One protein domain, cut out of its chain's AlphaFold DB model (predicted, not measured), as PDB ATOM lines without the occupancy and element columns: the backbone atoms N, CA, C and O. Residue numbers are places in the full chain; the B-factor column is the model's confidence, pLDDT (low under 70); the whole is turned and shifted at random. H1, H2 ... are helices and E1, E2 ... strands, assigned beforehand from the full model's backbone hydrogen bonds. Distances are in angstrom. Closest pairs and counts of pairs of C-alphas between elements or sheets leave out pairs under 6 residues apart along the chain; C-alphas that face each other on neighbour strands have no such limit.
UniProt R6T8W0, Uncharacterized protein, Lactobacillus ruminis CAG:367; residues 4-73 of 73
ATOM      1  N   LYS A   4     246.243 253.745 381.004       63.53
ATOM      2  CA  LYS A   4     245.491 254.006 382.242       63.53
ATOM      3  C   LYS A   4     246.390 254.407 383.419       63.53
ATOM      4  O   LYS A   4     246.058 255.347 384.134       63.53
ATOM      5  N   HIS A   5     247.543 253.757 383.586       64.69
ATOM      6  CA  HIS A   5     248.474 254.050 384.680       64.69
ATOM      7  C   HIS A   5     249.152 255.415 384.520       64.69
ATOM      8  O   HIS A   5     249.369 256.101 385.512       64.69
ATOM      9  N   ILE A   6     249.413 255.845 383.280       76.75
ATOM     10  CA  ILE A   6     250.024 257.152 382.983       76.75
ATOM     11  C   ILE A   6     249.074 258.294 383.368       76.75
ATOM     12  O   ILE A   6     249.494 259.270 383.983       76.75
ATOM     13  N   LYS A   7     247.775 258.146 383.072       74.62
ATOM     14  CA  LYS A   7     246.749 259.131 383.454       74.62
ATOM     15  C   LYS A   7     246.621 259.263 384.972       74.62
ATOM     16  O   LYS A   7     246.529 260.376 385.476       74.62
ATOM     17  N   TYR A   8     246.660 258.143 385.695       79.12
ATOM     18  CA  TYR A   8     246.588 258.145 387.158       79.12
ATOM     19  C   TYR A   8     247.816 258.813 387.789       79.12
ATOM     20  O   TYR A   8     247.678 259.605 388.718       79.12
ATOM     21  N   LEU A   9     249.007 258.554 387.235       81.12
ATOM     22  CA  LEU A   9     250.254 259.177 387.680       81.12
ATOM     23  C   LEU A   9     250.229 260.700 387.494       81.12
ATOM     24  O   LEU A   9     250.622 261.436 388.394       81.12
ATOM     25  N   ALA A  10     249.728 261.168 386.346       83.31
ATOM     26  CA  ALA A  10     249.616 262.593 386.050       83.31
ATOM     27  C   ALA A  10     248.667 263.311 387.024       83.31
ATOM     28  O   ALA A  10     248.993 264.390 387.518       83.31
ATOM     29  N   VAL A  11     247.531 262.689 387.364       85.62
ATOM     30  CA  VAL A  11     246.594 263.234 388.362       85.62
ATOM     31  C   VAL A  11     247.251 263.315 389.739       85.62
ATOM     32  O   VAL A  11     247.175 264.355 390.388       85.62
ATOM     33  N   LEU A  12     247.961 262.266 390.160       87.25
ATOM     34  CA  LEU A  12     248.666 262.235 391.445       87.25
ATOM     35  C   LEU A  12     249.741 263.326 391.541       87.25
ATOM     36  O   LEU A  12     249.830 264.021 392.551       87.25
ATOM     37  N   PHE A  13     250.503 263.530 390.466       85.06
ATOM     38  CA  PHE A  13     251.523 264.576 390.404       85.06
ATOM     39  C   PHE A  13     250.904 265.984 390.429       85.06
ATOM     40  O   PHE A  13     251.406 266.879 391.111       85.06
ATOM     41  N   SER A  14     249.771 266.175 389.744       83.75
ATOM     42  CA  SER A  14     249.031 267.442 389.778       83.75
ATOM     43  C   SER A  14     248.446 267.740 391.165       83.75
ATOM     44  O   SER A  14     248.563 268.854 391.662       83.75
ATOM     45  N   ALA A  15     247.905 266.733 391.856       84.56
ATOM     46  CA  ALA A  15     247.409 266.894 393.219       84.56
ATOM     47  C   ALA A  15     248.545 267.224 394.200       84.56
ATOM     48  O   ALA A  15     248.392 268.101 395.048       84.56
ATOM     49  N   MET A  16     249.705 266.575 394.056       83.94
ATOM     50  CA  MET A  16     250.867 266.823 394.914       83.94
ATOM     51  C   MET A  16     251.447 268.228 394.713       83.94
ATOM     52  O   MET A  16     251.812 268.885 395.682       83.94
ATOM     53  N   THR A  17     251.484 268.725 393.474       80.19
ATOM     54  CA  THR A  17     251.948 270.094 393.183       80.19
ATOM     55  C   THR A  17     250.996 271.161 393.721       80.19
ATOM     56  O   THR A  17     251.465 272.145 394.285       80.19
ATOM     57  N   VAL A  18     249.677 270.947 393.646       79.12
ATOM     58  CA  VAL A  18     248.688 271.842 394.276       79.12
ATOM     59  C   VAL A  18     248.826 271.841 395.802       79.12
ATOM     60  O   VAL A  18     248.771 272.904 396.418       79.12
ATOM     61  N   LEU A  19     249.067 270.678 396.416       79.19
ATOM     62  CA  LEU A  19     249.279 270.570 397.863       79.19
ATOM     63  C   LEU A  19     250.544 271.319 398.317       79.19
ATOM     64  O   LEU A  19     250.529 271.995 399.341       79.19
ATOM     65  N   LEU A  20     251.623 271.223 397.537       77.88
ATOM     66  CA  LEU A  20     252.877 271.929 397.804       77.88
ATOM     67  C   LEU A  20     252.724 273.443 397.635       77.88
ATOM     68  O   LEU A  20     253.192 274.189 398.488       77.88
ATOM     69  N   ALA A  21     252.020 273.894 396.594       73.25
ATOM     70  CA  ALA A  21     251.742 275.312 396.379       73.25
ATOM     71  C   ALA A  21     250.851 275.908 397.484       73.25
ATOM     72  O   ALA A  21     251.065 277.040 397.898       73.25
ATOM     73  N   ALA A  22     249.890 275.142 398.010       68.81
ATOM     74  CA  ALA A  22     249.066 275.564 399.146       68.81
ATOM     75  C   ALA A  22     249.832 275.581 400.485       68.81
ATOM     76  O   ALA A  22     249.394 276.226 401.433       68.81
ATOM     77  N   CYS A  23     250.966 274.878 400.572       70.50
ATOM     78  CA  CYS A  23     251.851 274.879 401.737       70.50
ATOM     79  C   CYS A  23     252.908 275.997 401.675       70.50
ATOM     80  O   CYS A  23     253.684 276.162 402.617       70.50
ATOM     81  N   CYS A  24     252.954 276.778 400.587       63.59
ATOM     82  CA  CYS A  24     253.760 277.989 400.533       63.59
ATOM     83  C   CYS A  24     253.202 278.989 401.546       63.59
ATOM     84  O   CYS A  24     252.226 279.692 401.303       63.59
ATOM     85  N   LYS A  25     253.817 278.988 402.722       66.31
ATOM     86  CA  LYS A  25     253.589 279.961 403.775       66.31
ATOM     87  C   LYS A  25     254.109 281.305 403.274       66.31
ATOM     88  O   LYS A  25     255.249 281.371 402.819       66.31
ATOM     89  N   ASP A  26     253.286 282.346 403.351       65.88
ATOM     90  CA  ASP A  26     253.734 283.713 403.095       65.88
ATOM     91  C   ASP A  26     254.862 284.031 404.087       65.88
ATOM     92  O   ASP A  26     254.617 284.199 405.285       65.88
ATOM     93  N   SER A  27     256.110 284.007 403.611       67.38
ATOM     94  CA  SER A  27     257.284 284.368 404.401       67.38
ATOM     95  C   SER A  27     257.558 285.853 404.212       67.38
ATOM     96  O   SER A  27     257.800 286.313 403.096       67.38
ATOM     97  N   PHE A  28     257.528 286.599 405.303       78.50
ATOM     98  CA  PHE A  28     257.936 287.994 405.349       78.50
ATOM     99  C   PHE A  28     259.391 288.085 405.825       78.50
ATOM    100  O   PHE A  28     259.800 287.339 406.718       78.50
ATOM    101  N   ASP A  29     260.154 289.031 405.271       79.62
ATOM    102  CA  ASP A  29     261.586 289.191 405.573       79.62
ATOM    103  C   ASP A  29     261.850 289.431 407.068       79.62
ATOM    104  O   ASP A  29     262.733 288.807 407.663       79.62
ATOM    105  N   TYR A  30     261.074 290.327 407.690       85.81
ATOM    106  CA  TYR A  30     261.150 290.578 409.125       85.81
ATOM    107  C   TYR A  30     259.851 291.143 409.710       85.81
ATOM    108  O   TYR A  30     259.061 291.782 409.013       85.81
ATOM    109  N   GLY A  31     259.645 290.916 411.007       88.00
ATOM    110  CA  GLY A  31     258.549 291.499 411.782       88.00
ATOM    111  C   GLY A  31     259.074 292.219 413.021       88.00
ATOM    112  O   GLY A  31     260.033 291.763 413.643       88.00
ATOM    113  N   VAL A  32     258.456 293.347 413.375       87.69
ATOM    114  CA  VAL A  32     258.767 294.100 414.599       87.69
ATOM    115  C   VAL A  32     257.632 293.894 415.588       87.69
ATOM    116  O   VAL A  32     256.475 294.145 415.249       87.69
ATOM    117  N   PHE A  33     257.964 293.451 416.796       86.38
ATOM    118  CA  PHE A  33     256.984 293.074 417.806       86.38
ATOM    119  C   PHE A  33     257.250 293.812 419.110       86.38
ATOM    120  O   PHE A  33     258.252 293.603 419.798       86.38
ATOM    121  N   THR A  34     256.314 294.692 419.443       80.31
ATOM    122  CA  THR A  34     256.246 295.390 420.727       80.31
ATOM    123  C   THR A  34     255.317 294.612 421.663       80.31
ATOM    124  O   THR A  34     254.534 293.788 421.197       80.31
ATOM    125  N   GLY A  35     255.417 294.819 422.980       67.31
ATOM    126  CA  GLY A  35     254.907 293.911 424.028       67.31
ATOM    127  C   GLY A  35     253.488 293.328 423.903       67.31
ATOM    128  O   GLY A  35     253.234 292.268 424.469       67.31
ATOM    129  N   ASP A  36     252.588 293.932 423.126       70.69
ATOM    130  CA  ASP A  36     251.236 293.417 422.852       70.69
ATOM    131  C   ASP A  36     251.215 292.073 422.094       70.69
ATOM    132  O   ASP A  36     250.234 291.322 422.142       70.69
ATOM    133  N   ASP A  37     252.300 291.735 421.397       69.12
ATOM    134  CA  ASP A  37     252.372 290.547 420.544       69.12
ATOM    135  C   ASP A  37     252.946 289.303 421.243       69.12
ATOM    136  O   ASP A  37     252.930 288.214 420.670       69.12
ATOM    137  N   ILE A  38     253.373 289.407 422.506       66.12
ATOM    138  CA  ILE A  38     254.128 288.364 423.227       66.12
ATOM    139  C   ILE A  38     253.472 286.980 423.256       66.12
ATOM    140  O   ILE A  38     254.168 285.966 423.258       66.12
ATOM    141  N   ASN A  39     252.142 286.929 423.226       69.94
ATOM    142  CA  ASN A  39     251.374 285.683 423.265       69.94
ATOM    143  C   ASN A  39     250.898 285.214 421.877       69.94
ATOM    144  O   ASN A  39     250.172 284.227 421.771       69.94
ATOM    145  N   GLN A  40     251.283 285.898 420.799       73.44
ATOM    146  CA  GLN A  40     250.820 285.620 419.439       73.44
ATOM    147  C   GLN A  40     251.826 284.765 418.659       73.44
ATOM    148  O   GLN A  40     252.260 285.133 417.571       73.44
ATOM    149  N   GLN A  41     252.163 283.582 419.184       71.69
ATOM    150  CA  GLN A  41     253.195 282.708 418.606       71.69
ATOM    151  C   GLN A  41     252.966 282.384 417.117       71.69
ATOM    152  O   GLN A  41     253.903 282.394 416.323       71.69
ATOM    153  N   LYS A  42     251.702 282.212 416.707       75.75
ATOM    154  CA  LYS A  42     251.319 281.987 415.300       75.75
ATOM    155  C   LYS A  42     251.729 283.121 414.359       75.75
ATOM    156  O   LYS A  42     251.956 282.878 413.177       75.75
ATOM    157  N   LYS A  43     251.808 284.355 414.862       80.62
ATOM    158  CA  LYS A  43     252.175 285.535 414.074       80.62
ATOM    159  C   LYS A  43     253.653 285.481 413.691       80.62
ATOM    160  O   LYS A  43     253.983 285.819 412.564       80.62
ATOM    161  N   TYR A  44     254.513 284.972 414.575       80.56
ATOM    162  CA  TYR A  44     255.958 284.833 414.345       80.56
ATOM    163  C   TYR A  44     256.314 283.805 413.285       80.56
ATOM    164  O   TYR A  44     257.356 283.911 412.646       80.56
ATOM    165  N   GLU A  45     255.469 282.795 413.087       81.56
ATOM    166  CA  GLU A  45     255.801 281.710 412.177       81.56
ATOM    167  C   GLU A  45     256.056 282.213 410.748       81.56
ATOM    168  O   GLU A  45     256.875 281.627 410.045       81.56
ATOM    169  N   CYS A  46     255.369 283.281 410.327       84.38
ATOM    170  CA  CYS A  46     255.481 283.871 408.992       84.38
ATOM    171  C   CYS A  46     256.726 284.749 408.797       84.38
ATOM    172  O   CYS A  46     256.921 285.257 407.701       84.38
ATOM    173  N   TYR A  47     257.552 284.947 409.827       87.88
ATOM    174  CA  TYR A  47     258.735 285.808 409.766       87.88
ATOM    175  C   TYR A  47     259.985 285.011 410.083       87.88
ATOM    176  O   TYR A  47     260.017 284.341 411.110       87.88
ATOM    177  N   ASP A  48     261.024 285.097 409.263       87.12
ATOM    178  CA  ASP A  48     262.301 284.431 409.564       87.12
ATOM    179  C   ASP A  48     263.194 285.274 410.481       87.12
ATOM    180  O   ASP A  48     263.954 284.731 411.288       87.12
ATOM    181  N   SER A  49     263.051 286.600 410.409       90.06
ATOM    182  CA  SER A  49     263.716 287.551 411.300       90.06
ATOM    183  C   SER A  49     262.703 288.326 412.137       90.06
ATOM    184  O   SER A  49     261.656 288.754 411.655       90.06
ATOM    185  N   ILE A  50     263.002 288.512 413.415       90.56
ATOM    186  CA  ILE A  50     262.090 289.096 414.392       90.56
ATOM    187  C   ILE A  50     262.869 290.130 415.193       90.56
ATOM    188  O   ILE A  50     263.893 289.811 415.789       90.56
ATOM    189  N   VAL A  51     262.375 291.362 415.212       90.38
ATOM    190  CA  VAL A  51     262.890 292.426 416.074       90.38
ATOM    191  C   VAL A  51     261.961 292.553 417.268       90.38
ATOM    192  O   VAL A  51     260.748 292.723 417.088       90.38
ATOM    193  N   VAL A  52     262.513 292.470 418.472       89.25
ATOM    194  CA  VAL A  52     261.737 292.509 419.713       89.25
ATOM    195  C   VAL A  52     262.155 293.676 420.594       89.25
ATOM    196  O   VAL A  52     263.318 294.063 420.641       89.25
ATOM    197  N   ASP A  53     261.203 294.232 421.341       87.56
ATOM    198  CA  ASP A  53     261.540 295.154 422.424       87.56
ATOM    199  C   ASP A  53     262.038 294.360 423.649       87.56
ATOM    200  O   ASP A  53     261.245 293.634 424.267       87.56
ATOM    201  N   PRO A  54     263.319 294.498 424.047       83.81
ATOM    202  CA  PRO A  54     263.890 293.755 425.170       83.81
ATOM    203  C   PRO A  54     263.234 294.102 426.511       83.81
ATOM    204  O   PRO A  54     263.327 293.321 427.453       83.81
ATOM    205  N   SER A  55     262.556 295.249 426.613       87.44
ATOM    206  CA  SER A  55     261.819 295.643 427.822       87.44
ATOM    207  C   SER A  55     260.577 294.784 428.039       87.44
ATOM    208  O   SER A  55     260.081 294.674 429.159       87.44
ATOM    209  N   ASN A  56     260.064 294.202 426.956       85.19
ATOM    210  CA  ASN A  56     258.839 293.428 426.955       85.19
ATOM    211  C   ASN A  56     259.122 291.924 426.877       85.19
ATOM    212  O   ASN A  56     258.423 291.149 427.523       85.19
ATOM    213  N   PHE A  57     260.151 291.494 426.142       86.94
ATOM    214  CA  PHE A  57     260.460 290.075 425.951       86.94
ATOM    215  C   PHE A  57     261.343 289.499 427.059       86.94
ATOM    216  O   PHE A  57     262.428 289.993 427.354       86.94
ATOM    217  N   THR A  58     260.910 288.377 427.627       88.06
ATOM    218  CA  THR A  58     261.732 287.607 428.568       88.06
ATOM    219  C   THR A  58     262.821 286.823 427.832       88.06
ATOM    220  O   THR A  58     262.629 286.388 426.694       88.06
ATOM    221  N   SER A  59     263.943 286.547 428.506       88.00
ATOM    222  CA  SER A  59     265.027 285.733 427.936       88.00
ATOM    223  C   SER A  59     264.542 284.369 427.440       88.00
ATOM    224  O   SER A  59     264.936 283.935 426.364       88.00
ATOM    225  N   ASN A  60     263.618 283.730 428.166       89.31
ATOM    226  CA  ASN A  60     263.064 282.429 427.790       89.31
ATOM    227  C   ASN A  60     262.259 282.488 426.475       89.31
ATOM    228  O   ASN A  60     262.317 281.571 425.658       89.31
ATOM    229  N   GLN A  61     261.530 283.582 426.233       86.56
ATOM    230  CA  GLN A  61     260.806 283.775 424.971       86.56
ATOM    231  C   GLN A  61     261.768 283.975 423.798       86.56
ATOM    232  O   GLN A  61     261.568 283.390 422.736       86.56
ATOM    233  N   VAL A  62     262.838 284.748 423.998       88.94
ATOM    234  CA  VAL A  62     263.885 284.938 422.983       88.94
ATOM    235  C   VAL A  62     264.594 283.618 422.669       88.94
ATOM    236  O   VAL A  62     264.835 283.312 421.503       88.94
ATOM    237  N   GLU A  63     264.908 282.818 423.686       90.94
ATOM    238  CA  GLU A  63     265.520 281.496 423.513       90.94
ATOM    239  C   GLU A  63     264.599 280.529 422.771       90.94
ATOM    240  O   GLU A  63     265.055 279.835 421.864       90.94
ATOM    241  N   THR A  64     263.301 280.540 423.085       89.00
ATOM    242  CA  THR A  64     262.295 279.731 422.382       89.00
ATOM    243  C   THR A  64     262.234 280.100 420.898       89.00
ATOM    244  O   THR A  64     262.318 279.222 420.046       89.00
ATOM    245  N   LEU A  65     262.185 281.395 420.569       87.88
ATOM    246  CA  LEU A  65     262.172 281.857 419.175       87.88
ATOM    247  C   LEU A  65     263.445 281.453 418.413       87.88
ATOM    248  O   LEU A  65     263.375 281.044 417.255       87.88
ATOM    249  N   LYS A  66     264.612 281.528 419.062       90.81
ATOM    250  CA  LYS A  66     265.877 281.070 418.469       90.81
ATOM    251  C   LYS A  66     265.903 279.553 418.269       90.81
ATOM    252  O   LYS A  66     266.406 279.092 417.247       90.81
ATOM    253  N   ALA A  67     265.352 278.782 419.208       91.06
ATOM    254  CA  ALA A  67     265.215 277.332 419.081       91.06
ATOM    255  C   ALA A  67     264.266 276.937 417.934       91.06
ATOM    256  O   ALA A  67     264.533 275.958 417.240       91.06
ATOM    257  N   ASP A  68     263.240 277.753 417.669       87.25
ATOM    258  CA  ASP A  68     262.340 277.638 416.511       87.25
ATOM    259  C   ASP A  68     263.001 278.067 415.178       87.25
ATOM    260  O   ASP A  68     262.351 278.097 414.131       87.25
ATOM    261  N   GLY A  69     264.300 278.395 415.187       89.12
ATOM    262  CA  GLY A  69     265.083 278.730 413.995       89.12
ATOM    263  C   GLY A  69     264.952 280.180 413.530       89.12
ATOM    264  O   GLY A  69     265.337 280.489 412.403       89.12
ATOM    265  N   LYS A  70     264.411 281.075 414.368       89.50
ATOM    266  CA  LYS A  70     264.245 282.497 414.039       89.50
ATOM    267  C   LYS A  70     265.507 283.307 414.347       89.50
ATOM    268  O   LYS A  70     266.186 283.076 415.350       89.50
ATOM    269  N   ASN A  71     265.774 284.326 413.531       91.12
ATOM    270  CA  ASN A  71     266.798 285.333 413.819       91.12
ATOM    271  C   ASN A  71     266.185 286.444 414.680       91.12
ATOM    272  O   ASN A  71     265.346 287.196 414.192       91.12
ATOM    273  N   VAL A  72     266.576 286.542 415.954       91.31
ATOM    274  CA  VAL A  72     266.008 287.523 416.899       91.31
ATOM    275  C   VAL A  72     266.992 288.658 417.170       91.31
ATOM    276  O   VAL A  72     268.134 288.382 417.555       91.31
ATOM    277  N   TYR A  73     266.522 289.897 417.006       90.19
ATOM    278  CA  TYR A  73     267.267 291.147 417.197       90.19
ATOM    279  C   TYR A  73     266.634 292.036 418.266       90.19
ATOM    280  O   TYR A  73     265.384 292.110 418.304       90.19
TER     281      TYR A  73
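Overview. This is residues 4 to 73 of the 73 residues of an uncharacterized protein of Lactobacillus ruminis CAG:367 (UniProt R6T8W0). A long helix, H1, sticks out from a small compact head, where parallel strands E1 and E2 lie side by side with shorter helices H2 and H3 beside them. The 70 printed residues run H1 E1 H2 E2 H3, class mixed. The whole is extended, radius of gyration of the C-alphas 18.6 A, spanning 64 by 18 by 18 A.

Along the chain. H1, residues 4 to 22, runs 27.6 A from C-alpha 4 at (245.491, 254.006, 382.242). E1 is residues 28 to 33, 13.5 A; H2 41 to 44, 5.5 A; E2 47 to 52, 12.4 A. H3, 59 to 67, 12.2 A, ends at C-alpha 67 (265.215, 277.332, 419.081).

Arrangement. H1 is apart from H2, E2 and H3. E1 and E2 are parallel neighbours at 23 degrees, N 31 and O 49 being 3.0 A apart. E1, H2, E2 form a strand-helix-strand unit, parallel strands joined through a helix, its crossover right-handed. The closest C-alphas of H2 and E2, Tyr 44 and Ile 50, are 7.5 A apart. E2 and H3 are near each other, with 7 pairs of C-alphas within 10 A. Every O i to N i+4 pair is within hydrogen-bond range in H1 and H3; H2 is too short for one.

Size, cuts and confidence. The farthest C-alphas, Lys 4 and Ser 55, are 63.9 A apart. The printed part has no cut and no long link. Eleven residues have pLDDT under 70, among them 24 to 27.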